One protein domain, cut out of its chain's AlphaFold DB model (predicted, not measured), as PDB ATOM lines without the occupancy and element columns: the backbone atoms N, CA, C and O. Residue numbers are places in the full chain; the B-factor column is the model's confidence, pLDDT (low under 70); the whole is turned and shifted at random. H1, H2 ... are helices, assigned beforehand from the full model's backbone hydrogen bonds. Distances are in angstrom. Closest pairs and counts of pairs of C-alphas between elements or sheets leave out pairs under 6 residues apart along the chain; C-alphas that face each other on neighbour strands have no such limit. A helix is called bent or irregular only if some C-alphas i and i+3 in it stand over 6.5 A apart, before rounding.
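This is residues 130 to 170 of the 282 residues of an uncharacterized protein of Phormidesmis priestleyi ULC007 (UniProt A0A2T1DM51). A first stretch folds back on itself in a small turn at residues 134 to 139 and leads into H1; a long loop then folds back along H1 and leads to H2, and the two short helices stand nearly at right angles, close to each other at Tyr 146 and Ile 168. The printed part has 41 residues, with two named helices, H1 then H2, and no named strand. The class is all helix, though under half of the residues, 19 of 41, are in named elements. The whole is compact, with a radius of gyration of the C-alphas of 9.2 A, and the C-alphas span 26 by 18 by 15 A.

Before the first helix, residues 134 to 135 pair with residues 138 to 139, antiparallel, in stretches too short to be named strands. H1, residues 140 to 149, and H2, residues 162 to 170, are close but not clearly touching, with 1 pair of C-alphas within 8 A. Their closest C-alphas, those of Tyr 146 and Ile 168, are 7.0 A apart. Their lines are about perpendicular, at 84 degrees, and their centres are 11.7 A apart. In both H1 and H2 every O i to N i+4 pair is within hydrogen-bond range.

H1 begins at C-alpha 140, at (6.889, 12.022, 19.500), and ends at C-alpha 149, at (1.069, 1.558, 27.087), 14.2 A from first to last C-alpha. H2 runs 11.9 A from C-alpha 162 to C-alpha 170, at (8.104, -5.222, 16.298). Neither helix is bent.

The two C-alphas farthest apart, those of Pro 130 and Arg 151, are 26.4 A apart. The printed part has no cut. The link from H1 to H2, residues 150 to 161, is long. The mean pLDDT of the printed part is 80.0; residues 130 to 134 and residue 141 are under 70.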
ATOM      1  N   PRO A 130       4.430  20.075  11.312       39.34
ATOM      2  CA  PRO A 130       3.209  19.615  11.971       39.34
ATOM      3  C   PRO A 130       3.330  18.190  12.537       39.34
ATOM      4  O   PRO A 130       2.571  17.841  13.441       39.34
ATOM      5  N   GLY A 131       4.284  17.377  12.058       47.16
ATOM      6  CA  GLY A 131       4.573  16.033  12.571       47.16
ATOM      7  C   GLY A 131       5.328  16.018  13.907       47.16
ATOM      8  O   GLY A 131       5.362  14.986  14.589       47.16
ATOM      9  N   GLY A 132       5.884  17.164  14.314       61.75
ATOM     10  CA  GLY A 132       6.675  17.322  15.529       61.75
ATOM     11  C   GLY A 132       7.997  16.549  15.504       61.75
ATOM     12  O   GLY A 132       8.396  15.958  14.503       61.75
ATOM     13  N   ALA A 133       8.700  16.545  16.639       68.31
ATOM     14  CA  ALA A 133       9.980  15.850  16.759       68.31
ATOM     15  C   ALA A 133       9.858  14.371  16.344       68.31
ATOM     16  O   ALA A 133       9.005  13.640  16.859       68.31
ATOM     17  N   THR A 134      10.742  13.940  15.444       64.50
ATOM     18  CA  THR A 134      10.825  12.570  14.927       64.50
ATOM     19  C   THR A 134      12.254  12.063  15.060       64.50
ATOM     20  O   THR A 134      13.205  12.792  14.790       64.50
ATOM     21  N   ASN A 135      12.428  10.816  15.494       73.88
ATOM     22  CA  ASN A 135      13.732  10.164  15.583       73.88
ATOM     23  C   ASN A 135      13.615   8.714  15.116       73.88
ATOM     24  O   ASN A 135      12.747   7.991  15.604       73.88
ATOM     25  N   LYS A 136      14.492   8.275  14.205       73.94
ATOM     26  CA  LYS A 136      14.505   6.896  13.678       73.94
ATOM     27  C   LYS A 136      13.137   6.461  13.121       73.94
ATOM     28  O   LYS A 136      12.671   5.371  13.433       73.94
ATOM     29  N   GLY A 137      12.465   7.355  12.389       71.00
ATOM     30  CA  GLY A 137      11.110   7.137  11.860       71.00
ATOM     31  C   GLY A 137       9.982   7.128  12.905       71.00
ATOM     32  O   GLY A 137       8.820   6.940  12.554       71.00
ATOM     33  N   VAL A 138      10.280   7.342  14.192       73.44
ATOM     34  CA  VAL A 138       9.284   7.375  15.273       73.44
ATOM     35  C   VAL A 138       8.967   8.820  15.647       73.44
ATOM     36  O   VAL A 138       9.850   9.568  16.068       73.44
ATOM     37  N   THR A 139       7.696   9.208  15.541       72.50
ATOM     38  CA  THR A 139       7.215  10.529  15.981       72.50
ATOM     39  C   THR A 139       7.075  10.591  17.504       72.50
ATOM     40  O   THR A 139       6.852   9.576  18.176       72.50
ATOM     41  N   GLN A 140       7.121  11.798  18.070       75.81
ATOM     42  CA  GLN A 140       6.889  12.022  19.500       75.81
ATOM     43  C   GLN A 140       5.557  11.433  19.992       75.81
ATOM     44  O   GLN A 140       5.496  10.878  21.091       75.81
ATOM     45  N   ASN A 141       4.493  11.525  19.189       69.94
ATOM     46  CA  ASN A 141       3.178  11.001  19.557       69.94
ATOM     47  C   ASN A 141       3.160   9.463  19.614       69.94
ATOM     48  O   ASN A 141       2.670   8.874  20.582       69.94
ATOM     49  N   THR A 142       3.761   8.807  18.615       73.19
ATOM     50  CA  THR A 142       3.932   7.348  18.604       73.19
ATOM     51  C   THR A 142       4.751   6.896  19.809       73.19
ATOM     52  O   THR A 142       4.361   5.962  20.514       73.19
ATOM     53  N   TYR A 143       5.844   7.602  20.112       82.38
ATOM     54  CA  TYR A 143       6.683   7.276  21.258       82.38
ATOM     55  C   TYR A 143       5.955   7.463  22.596       82.38
ATOM     56  O   TYR A 143       6.002   6.578  23.452       82.38
ATOM     57  N   ASN A 144       5.209   8.559  22.765       76.62
ATOM     58  CA  ASN A 144       4.385   8.785  23.953       76.62
ATOM     59  C   ASN A 144       3.374   7.653  24.153       76.62
ATOM     60  O   ASN A 144       3.265   7.118  25.254       76.62
ATOM     61  N   THR A 145       2.689   7.245  23.083       74.88
ATOM     62  CA  THR A 145       1.727   6.138  23.114       74.88
ATOM     63  C   THR A 145       2.397   4.830  23.538       74.88
ATOM     64  O   THR A 145       1.890   4.139  24.425       74.88
ATOM     65  N   TYR A 146       3.564   4.508  22.972       80.94
ATOM     66  CA  TYR A 146       4.355   3.345  23.381       80.94
ATOM     67  C   TYR A 146       4.710   3.396  24.875       80.94
ATOM     68  O   TYR A 146       4.477   2.418  25.591       80.94
ATOM     69  N   ARG A 147       5.229   4.526  25.376       85.62
ATOM     70  CA  ARG A 147       5.620   4.655  26.790       85.62
ATOM     71  C   ARG A 147       4.417   4.543  27.726       85.62
ATOM     72  O   ARG A 147       4.486   3.785  28.691       85.62
ATOM     73  N   ILE A 148       3.300   5.196  27.400       79.06
ATOM     74  CA  ILE A 148       2.045   5.121  28.167       79.06
ATOM     75  C   ILE A 148       1.542   3.675  28.249       79.06
ATOM     76  O   ILE A 148       1.249   3.188  29.342       79.06
ATOM     77  N   ASN A 149       1.508   2.956  27.124       73.94
ATOM     78  CA  ASN A 149       1.069   1.558  27.087       73.94
ATOM     79  C   ASN A 149       1.973   0.634  27.918       73.94
ATOM     80  O   ASN A 149       1.495  -0.344  28.494       73.94
ATOM     81  N   ASN A 150       3.259   0.970  28.031       79.94
ATOM     82  CA  ASN A 150       4.229   0.255  28.860       79.94
ATOM     83  C   ASN A 150       4.339   0.802  30.294       79.94
ATOM     84  O   ASN A 150       5.195   0.351  31.051       79.94
ATOM     85  N   ARG A 151       3.465   1.739  30.694       89.62
ATOM     86  CA  ARG A 151       3.463   2.381  32.023       89.62
ATOM     87  C   ARG A 151       4.795   3.059  32.369       89.62
ATOM     88  O   ARG A 151       5.207   3.090  33.526       89.62
ATOM     89  N   LEU A 152       5.462   3.598  31.356       89.94
ATOM     90  CA  LEU A 152       6.676   4.394  31.475       89.94
ATOM     91  C   LEU A 152       6.312   5.889  31.441       89.94
ATOM     92  O   LEU A 152       5.346   6.262  30.768       89.94
ATOM     93  N   PRO A 153       7.065   6.766  32.130       90.62
ATOM     94  CA  PRO A 153       6.864   8.211  32.016       90.62
ATOM     95  C   PRO A 153       7.070   8.659  30.565       90.62
ATOM     96  O   PRO A 153       7.894   8.087  29.861       90.62
ATOM     97  N   THR A 154       6.367   9.680  30.084       87.38
ATOM     98  CA  THR A 154       6.656  10.240  28.753       87.38
ATOM     99  C   THR A 154       8.016  10.948  28.752       87.38
ATOM    100  O   THR A 154       8.492  11.414  29.787       87.38
ATOM    101  N   GLN A 155       8.690  10.978  27.602       92.38
ATOM    102  CA  GLN A 155       9.910  11.769  27.403       92.38
ATOM    103  C   GLN A 155      10.073  12.127  25.927       92.38
ATOM    104  O   GLN A 155       9.393  11.557  25.074       92.38
ATOM    105  N   GLY A 156      10.994  13.044  25.637       86.38
ATOM    106  CA  GLY A 156      11.324  13.424  24.268       86.38
ATOM    107  C   GLY A 156      11.822  12.240  23.429       86.38
ATOM    108  O   GLY A 156      12.574  11.391  23.915       86.38
ATOM    109  N   VAL A 157      11.388  12.161  22.171       83.44
ATOM    110  CA  VAL A 157      11.769  11.100  21.224       83.44
ATOM    111  C   VAL A 157      13.239  11.186  20.801       83.44
ATOM    112  O   VAL A 157      13.817  10.210  20.332       83.44
ATOM    113  N   ASP A 158      13.900  12.314  21.060       85.81
ATOM    114  CA  ASP A 158      15.359  12.453  21.010       85.81
ATOM    115  C   ASP A 158      16.071  11.453  21.940       85.81
ATOM    116  O   ASP A 158      17.191  11.033  21.657       85.81
ATOM    117  N   ARG A 159      15.402  11.013  23.014       92.06
ATOM    118  CA  ARG A 159      15.923  10.053  24.002       92.06
ATOM    119  C   ARG A 159      15.460   8.616  23.774       92.06
ATOM    120  O   ARG A 159      15.654   7.781  24.661       92.06
ATOM    121  N   ILE A 160      14.811   8.323  22.646       90.56
ATOM    122  CA  ILE A 160      14.353   6.967  22.346       90.56
ATOM    123  C   ILE A 160      15.543   6.007  22.260       90.56
ATOM    124  O   ILE A 160      16.550   6.286  21.607       90.56
ATOM    125  N   THR A 161      15.439   4.866  22.936       93.56
ATOM    126  CA  THR A 161      16.499   3.847  22.910       93.56
ATOM    127  C   THR A 161      16.326   2.888  21.735       93.56
ATOM    128  O   THR A 161      15.208   2.644  21.284       93.56
ATOM    129  N   ASP A 162      17.411   2.252  21.287       89.75
ATOM    130  CA  ASP A 162      17.354   1.220  20.237       89.75
ATOM    131  C   ASP A 162      16.414   0.068  20.597       89.75
ATOM    132  O   ASP A 162      15.726  -0.476  19.734       89.75
ATOM    133  N   LYS A 163      16.336  -0.268  21.890       93.12
ATOM    134  CA  LYS A 163      15.388  -1.258  22.392       93.12
ATOM    135  C   LYS A 163      13.938  -0.802  22.203       93.12
ATOM    136  O   LYS A 163      13.114  -1.594  21.761       93.12
ATOM    137  N   GLU A 164      13.618   0.441  22.545       92.69
ATOM    138  CA  GLU A 164      12.258   0.971  22.382       92.69
ATOM    139  C   GLU A 164      11.890   1.091  20.898       92.69
ATOM    140  O   GLU A 164      10.788   0.705  20.523       92.69
ATOM    141  N   VAL A 165      12.823   1.524  20.040       88.31
ATOM    142  CA  VAL A 165      12.644   1.509  18.576       88.31
ATOM    143  C   VAL A 165      12.322   0.098  18.097       88.31
ATOM    144  O   VAL A 165      11.319  -0.108  17.419       88.31
ATOM    145  N   HIS A 166      13.130  -0.889  18.487       91.25
ATOM    146  CA  HIS A 166      12.885  -2.283  18.140       91.25
ATOM    147  C   HIS A 166      11.489  -2.743  18.584       91.25
ATOM    148  O   HIS A 166      10.756  -3.323  17.788       91.25
ATOM    149  N   ASP A 167      11.094  -2.472  19.830       86.62
ATOM    150  CA  ASP A 167       9.791  -2.886  20.359       86.62
ATOM    151  C   ASP A 167       8.618  -2.213  19.618       86.62
ATOM    152  O   ASP A 167       7.597  -2.855  19.347       86.62
ATOM    153  N   ILE A 168       8.763  -0.935  19.252       84.19
ATOM    154  CA  ILE A 168       7.784  -0.191  18.448       84.19
ATOM    155  C   ILE A 168       7.646  -0.835  17.069       84.19
ATOM    156  O   ILE A 168       6.545  -1.226  16.685       84.19
ATOM    157  N   TYR A 169       8.751  -1.044  16.349       87.44
ATOM    158  CA  TYR A 169       8.700  -1.650  15.017       87.44
ATOM    159  C   TYR A 169       8.208  -3.103  15.044       87.44
ATOM    160  O   TYR A 169       7.447  -3.524  14.164       87.44
ATOM    161  N   PHE A 170       8.582  -3.861  16.079       87.19
ATOM    162  CA  PHE A 170       8.104  -5.222  16.298       87.19
ATOM    163  C   PHE A 170       6.578  -5.261  16.447       87.19
ATOM    164  O   PHE A 170       5.904  -6.071  15.806       87.19
TER     165      PHE A 170